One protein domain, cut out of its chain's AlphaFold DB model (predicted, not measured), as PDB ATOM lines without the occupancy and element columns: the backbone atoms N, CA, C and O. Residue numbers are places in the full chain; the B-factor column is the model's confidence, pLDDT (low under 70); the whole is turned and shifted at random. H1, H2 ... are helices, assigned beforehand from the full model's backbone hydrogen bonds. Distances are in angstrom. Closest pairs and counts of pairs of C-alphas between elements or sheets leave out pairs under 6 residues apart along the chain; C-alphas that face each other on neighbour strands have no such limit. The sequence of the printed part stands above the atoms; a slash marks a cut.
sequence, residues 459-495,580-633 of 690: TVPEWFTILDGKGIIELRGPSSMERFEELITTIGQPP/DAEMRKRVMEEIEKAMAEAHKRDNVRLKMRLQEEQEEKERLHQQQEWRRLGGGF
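AT A GLANCE: This is residues 459 to 495 and 580 to 633 of the 690 residues of an uncharacterized protein of Madurella mycetomatis (UniProt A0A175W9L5). One very long helix, H3, makes the whole length of the model, and a small head of two short helices, H1 and H2, with the link between them sits beside its first part. H1 packs on residues 590 to 598 of H3, H2 is only near both other helices, and most of the rest of H3 sticks out as a bare arm: residues 603 to 622 stand free. The printed part has 91 residues with three named helices, in the order H1, H2, H3, and no named strand; the class is all helix. The whole is extended, with a radius of gyration of the C-alphas of 22.8 A and spans of 75 by 25 by 19 A.

IN THESE COORDINATES: The printed part begins at Thr 459. H1 is residues 462 to 469, and its first C-alpha, that of Glu 462, is at (15.556, 1.318, 39.293). H2 is residues 480 to 492 and measures 18.2 A from first to last C-alpha. After the cut, H3 is residues 580 to 628, 71.1 A from first to last C-alpha. It begins at C-alpha 580, at (7.895, -7.171, 15.540), and ends at C-alpha 628, at (18.160, 29.827, 75.434).

HOW THE PARTS SIT: H1 touches H3, with residues 590 to 598 of H3 alone. Their closest C-alphas are those of Trp 463 and Met 595, 4.9 A apart. The two run opposite ways at a steep tilt of 53 degrees. H1 and H2 are close but not clearly touching, with the C-alphas of Phe 464 and Phe 484 the closest at 7.1 A. Their lines are about perpendicular, at 85 degrees. H2 and H3 are close but not clearly touching: their closest C-alphas, those of Ile 491 and Arg 584, are 7.3 A apart. They run opposite ways at a steep tilt of 48 degrees. In H1, H2 and H3 every O i to N i+4 pair is within hydrogen-bond range.

THE WHOLE: The two C-alphas farthest apart are those of Pro 495 and Gly 630, at 75.3 A. Residues 496 to 579 are cut out and not printed, and C-alphas 495 and 580 are 6.5 A apart across the cut. The link from H1 to H2, 10 residues, is short; the link from H2 to H3 is the one across the cut. Residues 625 to 630, of which 625 to 628 belong to H3, also stand free. The mean pLDDT of the printed part is 90.7, and residues 631 to 633 are under 70.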
ATOM      1  N   THR A 459      25.511  -0.277  38.051       85.91
ATOM      2  CA  THR A 459      24.250  -0.516  38.748       85.91
ATOM      3  C   THR A 459      23.103  -0.568  37.752       85.91
ATOM      4  O   THR A 459      22.980   0.297  36.884       85.91
ATOM      5  N   VAL A 460      22.231  -1.557  37.916       90.79
ATOM      6  CA  VAL A 460      20.994  -1.692  37.145       90.79
ATOM      7  C   VAL A 460      20.030  -0.556  37.532       90.79
ATOM      8  O   VAL A 460      19.741  -0.410  38.722       90.79
ATOM      9  N   PRO A 461      19.519   0.250  36.581       94.01
ATOM     10  CA  PRO A 461      18.592   1.341  36.892       94.01
ATOM     11  C   PRO A 461      17.309   0.875  37.601       94.01
ATOM     12  O   PRO A 461      16.754  -0.172  37.265       94.01
ATOM     13  N   GLU A 462      16.767   1.679  38.524       94.03
ATOM     14  CA  GLU A 462      15.556   1.318  39.293       94.03
ATOM     15  C   GLU A 462      14.313   1.129  38.395       94.03
ATOM     16  O   GLU A 462      13.469   0.278  38.659       94.03
ATOM     17  N   TRP A 463      14.207   1.833  37.263       96.43
ATOM     18  CA  TRP A 463      13.122   1.584  36.302       96.43
ATOM     19  C   TRP A 463      13.199   0.189  35.673       96.43
ATOM     20  O   TRP A 463      12.164  -0.398  35.356       96.43
ATOM     21  N   PHE A 464      14.402  -0.365  35.511       97.41
ATOM     22  CA  PHE A 464      14.562  -1.702  34.960       97.41
ATOM     23  C   PHE A 464      14.116  -2.757  35.968       97.41
ATOM     24  O   PHE A 464      13.442  -3.700  35.578       97.41
ATOM     25  N   THR A 465      14.391  -2.581  37.264       96.27
ATOM     26  CA  THR A 465      13.903  -3.520  38.290       96.27
ATOM     27  C   THR A 465      12.374  -3.512  38.389       96.27
ATOM     28  O   THR A 465      11.766  -4.561  38.594       96.27
ATOM     29  N   ILE A 466      11.734  -2.358  38.160       96.71
ATOM     30  CA  ILE A 466      10.273  -2.245  38.029       96.71
ATOM     31  C   ILE A 466       9.770  -2.984  36.785       96.71
ATOM     32  O   ILE A 466       8.772  -3.699  36.861       96.71
ATOM     33  N   LEU A 467      10.429  -2.801  35.639       96.70
ATOM     34  CA  LEU A 467      10.051  -3.441  34.378       96.70
ATOM     35  C   LEU A 467      10.201  -4.967  34.451       96.70
ATOM     36  O   LEU A 467       9.288  -5.704  34.082       96.70
ATOM     37  N   ASP A 468      11.335  -5.421  34.969       96.69
ATOM     38  CA  ASP A 468      11.690  -6.824  35.144       96.69
ATOM     39  C   ASP A 468      10.776  -7.513  36.168       96.69
ATOM     40  O   ASP A 468      10.246  -8.593  35.912       96.69
ATOM     41  N   GLY A 469      10.459  -6.836  37.278       96.19
ATOM     42  CA  GLY A 469       9.496  -7.320  38.271       96.19
ATOM     43  C   GLY A 469       8.064  -7.468  37.739       96.19
ATOM     44  O   GLY A 469       7.286  -8.238  38.301       96.19
ATOM     45  N   LYS A 470       7.703  -6.775  36.648       96.16
ATOM     46  CA  LYS A 470       6.404  -6.959  35.974       96.16
ATOM     47  C   LYS A 470       6.370  -8.198  35.075       96.16
ATOM     48  O   LYS A 470       5.279  -8.609  34.691       96.16
ATOM     49  N   GLY A 471       7.525  -8.770  34.715       94.58
ATOM     50  CA  GLY A 471       7.612  -9.965  33.868       94.58
ATOM     51  C   GLY A 471       6.981  -9.800  32.481       94.58
ATOM     52  O   GLY A 471       6.500 -10.771  31.909       94.58
ATOM     53  N   ILE A 472       6.918  -8.570  31.952       91.86
ATOM     54  CA  ILE A 472       6.267  -8.290  30.657       91.86
ATOM     55  C   ILE A 472       7.164  -8.700  29.484       91.86
ATOM     56  O   ILE A 472       6.667  -9.082  28.425       91.86
ATOM     57  N   ILE A 473       8.480  -8.595  29.668       92.28
ATOM     58  CA  ILE A 473       9.491  -8.946  28.674       92.28
ATOM     59  C   ILE A 473      10.215 -10.180  29.200       92.28
ATOM     60  O   ILE A 473      10.829 -10.131  30.264       92.28
ATOM     61  N   GLU A 474      10.120 -11.290  28.473       92.45
ATOM     62  CA  GLU A 474      10.801 -12.538  28.819       92.45
ATOM     63  C   GLU A 474      12.302 -12.410  28.518       92.45
ATOM     64  O   GLU A 474      12.752 -12.687  27.407       92.45
ATOM     65  N   LEU A 475      13.066 -11.953  29.511       94.52
ATOM     66  CA  LEU A 475      14.527 -11.864  29.470       94.52
ATOM     67  C   LEU A 475      15.121 -13.143  30.083       94.52
ATOM     68  O   LEU A 475      14.680 -13.593  31.142       94.52
ATOM     69  N   ARG A 476      16.097 -13.755  29.409       94.50
ATOM     70  CA  ARG A 476      16.697 -15.054  29.755       94.50
ATOM     71  C   ARG A 476      17.881 -14.956  30.710       94.50
ATOM     72  O   ARG A 476      18.269 -15.983  31.267       94.50
ATOM     73  N   GLY A 477      18.474 -13.774  30.866       93.75
ATOM     74  CA  GLY A 477      19.639 -13.584  31.731       93.75
ATOM     75  C   GLY A 477      19.418 -14.099  33.175       93.75
ATOM     76  O   GLY A 477      18.383 -13.806  33.774       93.75
ATOM     77  N   PRO A 478      20.363 -14.849  33.775       94.96
ATOM     78  CA  PRO A 478      20.282 -15.305  35.166       94.96
ATOM     79  C   PRO A 478      20.414 -14.165  36.186       94.96
ATOM     80  O   PRO A 478      19.847 -14.246  37.275       94.96
ATOM     81  N   SER A 479      21.154 -13.103  35.857       95.52
ATOM     82  CA  SER A 479      21.333 -11.927  36.710       95.52
ATOM     83  C   SER A 479      20.514 -10.735  36.201       95.52
ATOM     84  O   SER A 479      20.208 -10.623  35.014       95.52
ATOM     85  N   SER A 480      20.139  -9.806  37.088       94.78
ATOM     86  CA  SER A 480      19.434  -8.577  36.677       94.78
ATOM     87  C   SER A 480      20.259  -7.721  35.712       94.78
ATOM     88  O   SER A 480      19.688  -7.026  34.880       94.78
ATOM     89  N   MET A 481      21.589  -7.796  35.799       93.58
ATOM     90  CA  MET A 481      22.498  -7.102  34.890       93.58
ATOM     91  C   MET A 481      22.488  -7.732  33.493       93.58
ATOM     92  O   MET A 481      22.300  -7.023  32.512       93.58
ATOM     93  N   GLU A 482      22.578  -9.061  33.393       93.51
ATOM     94  CA  GLU A 482      22.501  -9.764  32.102       93.51
ATOM     95  C   GLU A 482      21.139  -9.569  31.425       93.51
ATOM     96  O   GLU A 482      21.072  -9.369  30.214       93.51
ATOM     97  N   ARG A 483      20.045  -9.543  32.199       95.64
ATOM     98  CA  ARG A 483      18.711  -9.214  31.665       95.64
ATOM     99  C   ARG A 483      18.648  -7.776  31.151       95.64
ATOM    100  O   ARG A 483      18.017  -7.515  30.129       95.64
ATOM    101  N   PHE A 484      19.311  -6.839  31.824       95.43
ATOM    102  CA  PHE A 484      19.396  -5.455  31.363       95.43
ATOM    103  C   PHE A 484      20.190  -5.346  30.055       95.43
ATOM    104  O   PHE A 484      19.721  -4.717  29.107       95.43
ATOM    105  N   GLU A 485      21.334  -6.019  29.956       92.27
ATOM    106  CA  GLU A 485      22.129  -6.090  28.722       92.27
ATOM    107  C   GLU A 485      21.347  -6.733  27.563       92.27
ATOM    108  O   GLU A 485      21.374  -6.230  26.433       92.27
ATOM    109  N   GLU A 486      20.585  -7.794  27.840       93.81
ATOM    110  CA  GLU A 486      19.693  -8.442  26.874       93.81
ATOM    111  C   GLU A 486      18.592  -7.488  26.391       93.81
ATOM    112  O   GLU A 486      18.329  -7.410  25.187       93.81
ATOM    113  N   LEU A 487      17.994  -6.697  27.291       94.57
ATOM    114  CA  LEU A 487      17.002  -5.683  26.929       94.57
ATOM    115  C   LEU A 487      17.607  -4.603  26.020       94.57
ATOM    116  O   LEU A 487      17.027  -4.286  24.978       94.57
ATOM    117  N   ILE A 488      18.768  -4.051  26.382       93.18
ATOM    118  CA  ILE A 488      19.453  -3.024  25.580       93.18
ATOM    119  C   ILE A 488      19.797  -3.571  24.191       93.18
ATOM    120  O   ILE A 488      19.555  -2.901  23.182       93.18
ATOM    121  N   THR A 489      20.273  -4.814  24.124       90.35
ATOM    122  CA  THR A 489      20.559  -5.499  22.858       90.35
ATOM    123  C   THR A 489      19.286  -5.679  22.027       90.35
ATOM    124  O   THR A 489      19.282  -5.378  20.833       90.35
ATOM    125  N   THR A 490      18.182  -6.090  22.655       88.84
ATOM    126  CA  THR A 490      16.880  -6.294  21.997       88.84
ATOM    127  C   THR A 490      16.313  -4.990  21.429       88.84
ATOM    128  O   THR A 490      15.798  -4.967  20.312       88.84
ATOM    129  N   ILE A 491      16.430  -3.875  22.156       90.50
ATOM    130  CA  ILE A 491      15.956  -2.554  21.700       90.50
ATOM    131  C   ILE A 491      16.852  -1.987  20.588       90.50
ATOM    132  O   ILE A 491      16.354  -1.293  19.686       90.50
ATOM    133  N   GLY A 492      18.160  -2.258  20.683       86.25
ATOM    134  CA  GLY A 492      19.192  -1.798  19.757       86.25
ATOM    135  C   GLY A 492      19.202  -2.537  18.418       86.25
ATOM    136  O   GLY A 492      19.595  -1.949  17.409       86.25
ATOM    137  N   GLN A 493      18.731  -3.787  18.371       83.18
ATOM    138  CA  GLN A 493      18.584  -4.512  17.112       83.18
ATOM    139  C   GLN A 493      17.487  -3.857  16.249       83.18
ATOM    140  O   GLN A 493      16.336  -3.736  16.682       83.18
ATOM    141  N   PRO A 494      17.806  -3.398  15.023       73.82
ATOM    142  CA  PRO A 494      16.779  -2.929  14.104       73.82
ATOM    143  C   PRO A 494      15.846  -4.104  13.770       73.82
ATOM    144  O   PRO A 494      16.331  -5.224  13.606       73.82
ATOM    145  N   PRO A 495      14.522  -3.881  13.646       72.68
ATOM    146  CA  PRO A 495      13.591  -4.956  13.313       72.68
ATOM    147  C   PRO A 495      14.050  -5.627  12.014       72.68
ATOM    148  O   PRO A 495      14.384  -4.916  11.059       72.68
ATOM    149  N   ASP A 580       6.713  -7.566  14.752       82.72
ATOM    150  CA  ASP A 580       7.895  -7.171  15.540       82.72
ATOM    151  C   ASP A 580       7.890  -5.665  15.867       82.72
ATOM    152  O   ASP A 580       8.309  -5.236  16.943       82.72
ATOM    153  N   ALA A 581       7.332  -4.850  14.966       84.28
ATOM    154  CA  ALA A 581       7.126  -3.421  15.173       84.28
ATOM    155  C   ALA A 581       6.121  -3.109  16.298       84.28
ATOM    156  O   ALA A 581       6.374  -2.223  17.117       84.28
ATOM    157  N   GLU A 582       4.995  -3.825  16.361       88.13
ATOM    158  CA  GLU A 582       4.007  -3.688  17.439       88.13
ATOM    159  C   GLU A 582       4.571  -4.180  18.772       88.13
ATOM    160  O   GLU A 582       4.356  -3.535  19.798       88.13
ATOM    161  N   MET A 583       5.342  -5.271  18.758       87.57
ATOM    162  CA  MET A 583       6.024  -5.776  19.948       87.57
ATOM    163  C   MET A 583       7.037  -4.755  20.473       87.57
ATOM    164  O   MET A 583       6.995  -4.406  21.652       87.57
ATOM    165  N   ARG A 584       7.881  -4.190  19.601       88.21
ATOM    166  CA  ARG A 584       8.845  -3.142  19.968       88.21
ATOM    167  C   ARG A 584       8.154  -1.888  20.494       88.21
ATOM    168  O   ARG A 584       8.601  -1.320  21.485       88.21
ATOM    169  N   LYS A 585       7.053  -1.463  19.866       91.84
ATOM    170  CA  LYS A 585       6.255  -0.326  20.345       91.84
ATOM    171  C   LYS A 585       5.716  -0.589  21.753       91.84
ATOM    172  O   LYS A 585       5.874   0.259  22.624       91.84
ATOM    173  N   ARG A 586       5.164  -1.782  21.990       92.61
ATOM    174  CA  ARG A 586       4.673  -2.199  23.310       92.61
ATOM    175  C   ARG A 586       5.793  -2.236  24.355       92.61
ATOM    176  O   ARG A 586       5.581  -1.778  25.469       92.61
ATOM    177  N   VAL A 587       6.981  -2.725  23.994       91.94
ATOM    178  CA  VAL A 587       8.170  -2.714  24.868       91.94
ATOM    179  C   VAL A 587       8.561  -1.284  25.249       91.94
ATOM    180  O   VAL A 587       8.755  -1.008  26.429       91.94
ATOM    181  N   MET A 588       8.616  -0.358  24.287       94.34
ATOM    182  CA  MET A 588       8.947   1.047  24.561       94.34
ATOM    183  C   MET A 588       7.904   1.731  25.456       94.34
ATOM    184  O   MET A 588       8.279   2.426  26.397       94.34
ATOM    185  N   GLU A 589       6.611   1.489  25.223       95.94
ATOM    186  CA  GLU A 589       5.531   2.017  26.071       95.94
ATOM    187  C   GLU A 589       5.630   1.504  27.520       95.94
ATOM    188  O   GLU A 589       5.359   2.243  28.467       95.94
ATOM    189  N   GLU A 590       6.032   0.248  27.725       96.21
ATOM    190  CA  GLU A 590       6.227  -0.305  29.071       96.21
ATOM    191  C   GLU A 590       7.492   0.227  29.757       96.21
ATOM    192  O   GLU A 590       7.461   0.486  30.962       96.21
ATOM    193  N   ILE A 591       8.569   0.476  29.005       96.29
ATOM    194  CA  ILE A 591       9.764   1.162  29.522       96.29
ATOM    195  C   ILE A 591       9.395   2.572  29.993       96.29
ATOM    196  O   ILE A 591       9.732   2.943  31.115       96.29
ATOM    197  N   GLU A 592       8.640   3.336  29.199       95.79
ATOM    198  CA  GLU A 592       8.167   4.672  29.588       95.79
ATOM    199  C   GLU A 592       7.322   4.641  30.869       95.79
ATOM    200  O   GLU A 592       7.541   5.448  31.780       95.79
ATOM    201  N   LYS A 593       6.407   3.670  30.996       97.22
ATOM    202  CA  LYS A 593       5.628   3.476  32.231       97.22
ATOM    203  C   LYS A 593       6.516   3.133  33.427       97.22
ATOM    204  O   LYS A 593       6.275   3.650  34.518       97.22
ATOM    205  N   ALA A 594       7.518   2.273  33.247       96.58
ATOM    206  CA  ALA A 594       8.442   1.884  34.310       96.58
ATOM    207  C   ALA A 594       9.337   3.055  34.754       96.58
ATOM    208  O   ALA A 594       9.516   3.262  35.954       96.58
ATOM    209  N   MET A 595       9.818   3.877  33.816       96.37
ATOM    210  CA  MET A 595      10.554   5.110  34.126       96.37
ATOM    211  C   MET A 595       9.686   6.114  34.891       96.37
ATOM    212  O   MET A 595      10.128   6.677  35.892       96.37
ATOM    213  N   ALA A 596       8.431   6.305  34.472       95.99
ATOM    214  CA  ALA A 596       7.498   7.185  35.173       95.99
ATOM    215  C   ALA A 596       7.189   6.694  36.600       95.99
ATOM    216  O   ALA A 596       6.992   7.505  37.506       95.99
ATOM    217  N   GLU A 597       7.144   5.379  36.818       97.05
ATOM    218  CA  GLU A 597       6.965   4.782  38.142       97.05
ATOM    219  C   GLU A 597       8.209   4.946  39.029       97.05
ATOM    220  O   GLU A 597       8.066   5.365  40.179       97.05
ATOM    221  N   ALA A 598       9.413   4.699  38.498       96.22
ATOM    222  CA  ALA A 598      10.672   4.942  39.211       96.22
ATOM    223  C   ALA A 598      10.777   6.405  39.660       96.22
ATOM    224  O   ALA A 598      10.966   6.683  40.841       96.22
ATOM    225  N   HIS A 599      10.490   7.344  38.753       92.81
ATOM    226  CA  HIS A 599      10.496   8.770  39.066       92.81
ATOM    227  C   HIS A 599       9.480   9.139  40.163       92.81
ATOM    228  O   HIS A 599       9.740  10.009  40.994       92.81
ATOM    229  N   LYS A 600       8.314   8.477  40.225       96.10
ATOM    230  CA  LYS A 600       7.366   8.668  41.339       96.10
ATOM    231  C   LYS A 600       7.946   8.179  42.669       96.10
ATOM    232  O   LYS A 600       7.781   8.879  43.667       96.10
ATOM    233  N   ARG A 601       8.621   7.023  42.693       96.73
ATOM    234  CA  ARG A 601       9.272   6.488  43.906       96.73
ATOM    235  C   ARG A 601      10.399   7.399  44.384       96.73
ATOM    236  O   ARG A 601      10.440   7.721  45.569       96.73
ATOM    237  N   ASP A 602      11.229   7.886  43.468       93.28
ATOM    238  CA  ASP A 602      12.314   8.818  43.791       93.28
ATOM    239  C   ASP A 602      11.788  10.138  44.353       93.28
ATOM    240  O   ASP A 602      12.294  10.618  45.366       93.28
ATOM    241  N   ASN A 603      10.707  10.681  43.785       90.84
ATOM    242  CA  ASN A 603      10.062  11.881  44.322       90.84
ATOM    243  C   ASN A 603       9.500  11.676  45.738       90.84
ATOM    244  O   ASN A 603       9.581  12.586  46.561       90.84
ATOM    245  N   VAL A 604       8.934  10.505  46.046       93.33
ATOM    246  CA  VAL A 604       8.471  10.188  47.410       93.33
ATOM    247  C   VAL A 604       9.659  10.049  48.364       93.33
ATOM    248  O   VAL A 604       9.642  10.646  49.437       93.33
ATOM    249  N   ARG A 605      10.718   9.335  47.959       92.82
ATOM    250  CA  ARG A 605      11.956   9.168  48.741       92.82
ATOM    251  C   ARG A 605      12.633  10.515  49.023       92.82
ATOM    252  O   ARG A 605      13.149  10.718  50.119       92.82
ATOM    253  N   LEU A 606      12.624  11.431  48.055       90.27
ATOM    254  CA  LEU A 606      13.143  12.790  48.212       90.27
ATOM    255  C   LEU A 606      12.279  13.615  49.174       90.27
ATOM    256  O   LEU A 606      12.822  14.283  50.046       90.27
ATOM    257  N   LYS A 607      10.947  13.534  49.062       92.34
ATOM    258  CA  LYS A 607      10.031  14.208  49.995       92.34
ATOM    259  C   LYS A 607      10.197  13.725  51.435       92.34
ATOM    260  O   LYS A 607      10.203  14.565  52.324       92.34
ATOM    261  N   MET A 608      10.361  12.417  51.662       93.15
ATOM    262  CA  MET A 608      10.609  11.896  53.013       93.15
ATOM    263  C   MET A 608      11.938  12.399  53.578       93.15
ATOM    264  O   MET A 608      11.948  12.898  54.693       93.15
ATOM    265  N   ARG A 609      13.027  12.375  52.792       91.72
ATOM    266  CA  ARG A 609      14.319  12.940  53.227       91.72
ATOM    267  C   ARG A 609      14.225  14.428  53.568       91.72
ATOM    268  O   ARG A 609      14.746  14.854  54.587       91.72
ATOM    269  N   LEU A 610      13.522  15.213  52.750       93.31
ATOM    270  CA  LEU A 610      13.294  16.635  53.035       93.31
ATOM    271  C   LEU A 610      12.467  16.852  54.308       93.31
ATOM    272  O   LEU A 610      12.730  17.803  55.037       93.31
ATOM    273  N   GLN A 611      11.482  15.992  54.577       94.99
ATOM    274  CA  GLN A 611      10.700  16.046  55.810       94.99
ATOM    275  C   GLN A 611      11.556  15.674  57.031       94.99
ATOM    276  O   GLN A 611      11.518  16.390  58.025       94.99
ATOM    277  N   GLU A 612      12.374  14.623  56.945       94.32
ATOM    278  CA  GLU A 612      13.319  14.231  58.001       94.32
ATOM    279  C   GLU A 612      14.313  15.363  58.314       94.32
ATOM    280  O   GLU A 612      14.516  15.700  59.479       94.32
ATOM    281  N   GLU A 613      14.872  16.015  57.288       93.07
ATOM    282  CA  GLU A 613      15.753  17.179  57.463       93.07
ATOM    283  C   GLU A 613      15.028  18.383  58.090       93.07
ATOM    284  O   GLU A 613      15.631  19.148  58.845       93.07
ATOM    285  N   GLN A 614      13.744  18.591  57.773       95.13
ATOM    286  CA  GLN A 614      12.927  19.637  58.400       95.13
ATOM    287  C   GLN A 614      12.658  19.325  59.874       95.13
ATOM    288  O   GLN A 614      12.873  20.192  60.716       95.13
ATOM    289  N   GLU A 615      12.276  18.089  60.200       95.01
ATOM    290  CA  GLU A 615      12.067  17.636  61.578       95.01
ATOM    291  C   GLU A 615      13.365  17.696  62.401       95.01
ATOM    292  O   GLU A 615      13.341  18.063  63.576       95.01
ATOM    293  N   GLU A 616      14.518  17.382  61.801       94.17
ATOM    294  CA  GLU A 616      15.825  17.530  62.448       94.17
ATOM    295  C   GLU A 616      16.169  19.006  62.698       94.17
ATOM    296  O   GLU A 616      16.594  19.354  63.801       94.17
ATOM    297  N   LYS A 617      15.922  19.895  61.726       92.10
ATOM    298  CA  LYS A 617      16.092  21.349  61.904       92.10
ATOM    299  C   LYS A 617      15.177  21.906  62.989       92.10
ATOM    300  O   LYS A 617      15.639  22.698  63.806       92.10
ATOM    301  N   GLU A 618      13.915  21.490  63.032       94.20
ATOM    302  CA  GLU A 618      12.971  21.883  64.082       94.20
ATOM    303  C   GLU A 618      13.399  21.345  65.449       94.20
ATOM    304  O   GLU A 618      13.374  22.088  66.428       94.20
ATOM    305  N   ARG A 619      13.870  20.094  65.523       92.01
ATOM    306  CA  ARG A 619      14.406  19.501  66.758       92.01
ATOM    307  C   ARG A 619      15.630  20.264  67.259       92.01
ATOM    308  O   ARG A 619      15.716  20.549  68.451       92.01
ATOM    309  N   LEU A 620      16.553  20.623  66.365       91.58
ATOM    310  CA  LEU A 620      17.724  21.438  66.692       91.58
ATOM    311  C   LEU A 620      17.324  22.859  67.108       91.58
ATOM    312  O   LEU A 620      17.874  23.379  68.074       91.58
ATOM    313  N   HIS A 621      16.347  23.470  66.435       90.37
ATOM    314  CA  HIS A 621      15.833  24.792  66.792       90.37
ATOM    315  C   HIS A 621      15.160  24.787  68.168       90.37
ATOM    316  O   HIS A 621      15.495  25.612  69.012       90.37
ATOM    317  N   GLN A 622      14.299  23.803  68.446       90.08
ATOM    318  CA  GLN A 622      13.712  23.603  69.771       90.08
ATOM    319  C   GLN A 622      14.799  23.363  70.815       90.08
ATOM    320  O   GLN A 622      14.756  23.962  71.882       90.08
ATOM    321  N   GLN A 623      15.806  22.535  70.523       84.35
ATOM    322  CA  GLN A 623      16.925  22.310  71.439       84.35
ATOM    323  C   GLN A 623      17.695  23.610  71.726       84.35
ATOM    324  O   GLN A 623      18.095  23.840  72.868       84.35
ATOM    325  N   GLN A 624      17.879  24.476  70.725       87.18
ATOM    326  CA  GLN A 624      18.474  25.802  70.898       87.18
ATOM    327  C   GLN A 624      17.579  26.738  71.722       87.18
ATOM    328  O   GLN A 624      18.093  27.418  72.607       87.18
ATOM    329  N   GLU A 625      16.263  26.760  71.494       86.32
ATOM    330  CA  GLU A 625      15.323  27.552  72.300       86.32
ATOM    331  C   GLU A 625      15.257  27.067  73.753       86.32
ATOM    332  O   GLU A 625      15.305  27.883  74.671       86.32
ATOM    333  N   TRP A 626      15.240  25.751  73.981       74.66
ATOM    334  CA  TRP A 626      15.308  25.151  75.317       74.66
ATOM    335  C   TRP A 626      16.583  25.555  76.058       74.66
ATOM    336  O   TRP A 626      16.514  25.931  77.230       74.66
ATOM    337  N   ARG A 627      17.734  25.553  75.372       76.84
ATOM    338  CA  ARG A 627      18.991  26.077  75.931       76.84
ATOM    339  C   ARG A 627      18.896  27.579  76.216       76.84
ATOM    340  O   ARG A 627      19.274  28.012  77.301       76.84
ATOM    341  N   ARG A 628      18.327  28.368  75.295       81.00
ATOM    342  CA  ARG A 628      18.160  29.827  75.434       81.00
ATOM    343  C   ARG A 628      17.261  30.223  76.610       81.00
ATOM    344  O   ARG A 628      17.497  31.257  77.224       81.00
ATOM    345  N   LEU A 629      16.249  29.418  76.932       83.68
ATOM    346  CA  LEU A 629      15.321  29.647  78.045       83.68
ATOM    347  C   LEU A 629      15.865  29.184  79.413       83.68
ATOM    348  O   LEU A 629      15.123  29.183  80.392       83.68
ATOM    349  N   GLY A 630      17.138  28.780  79.505       79.37
ATOM    350  CA  GLY A 630      17.736  28.284  80.751       79.37
ATOM    351  C   GLY A 630      17.337  26.846  81.102       79.37
ATOM    352  O   GLY A 630      17.605  26.379  82.207       79.37
ATOM    353  N   GLY A 631      16.725  26.113  80.166       66.81
ATOM    354  CA  GLY A 631      16.336  24.708  80.310       66.81
ATOM    355  C   GLY A 631      17.479  23.722  80.054       66.81
ATOM    356  O   GLY A 631      17.246  22.666  79.475       66.81
ATOM    357  N   GLY A 632      18.710  24.057  80.456       59.60
ATOM    358  CA  GLY A 632      19.951  23.329  80.145       59.60
ATOM    359  C   GLY A 632      20.090  21.910  80.716       59.60
ATOM    360  O   GLY A 632      21.171  21.340  80.633       59.60
ATOM    361  N   PHE A 633      19.030  21.315  81.265       60.74
ATOM    362  CA  PHE A 633      19.034  19.919  81.695       60.74
ATOM    363  C   PHE A 633      18.313  19.055  80.666       60.74
ATOM    364  O   PHE A 633      17.119  19.230  80.412       60.74
TER     365      PHE A 633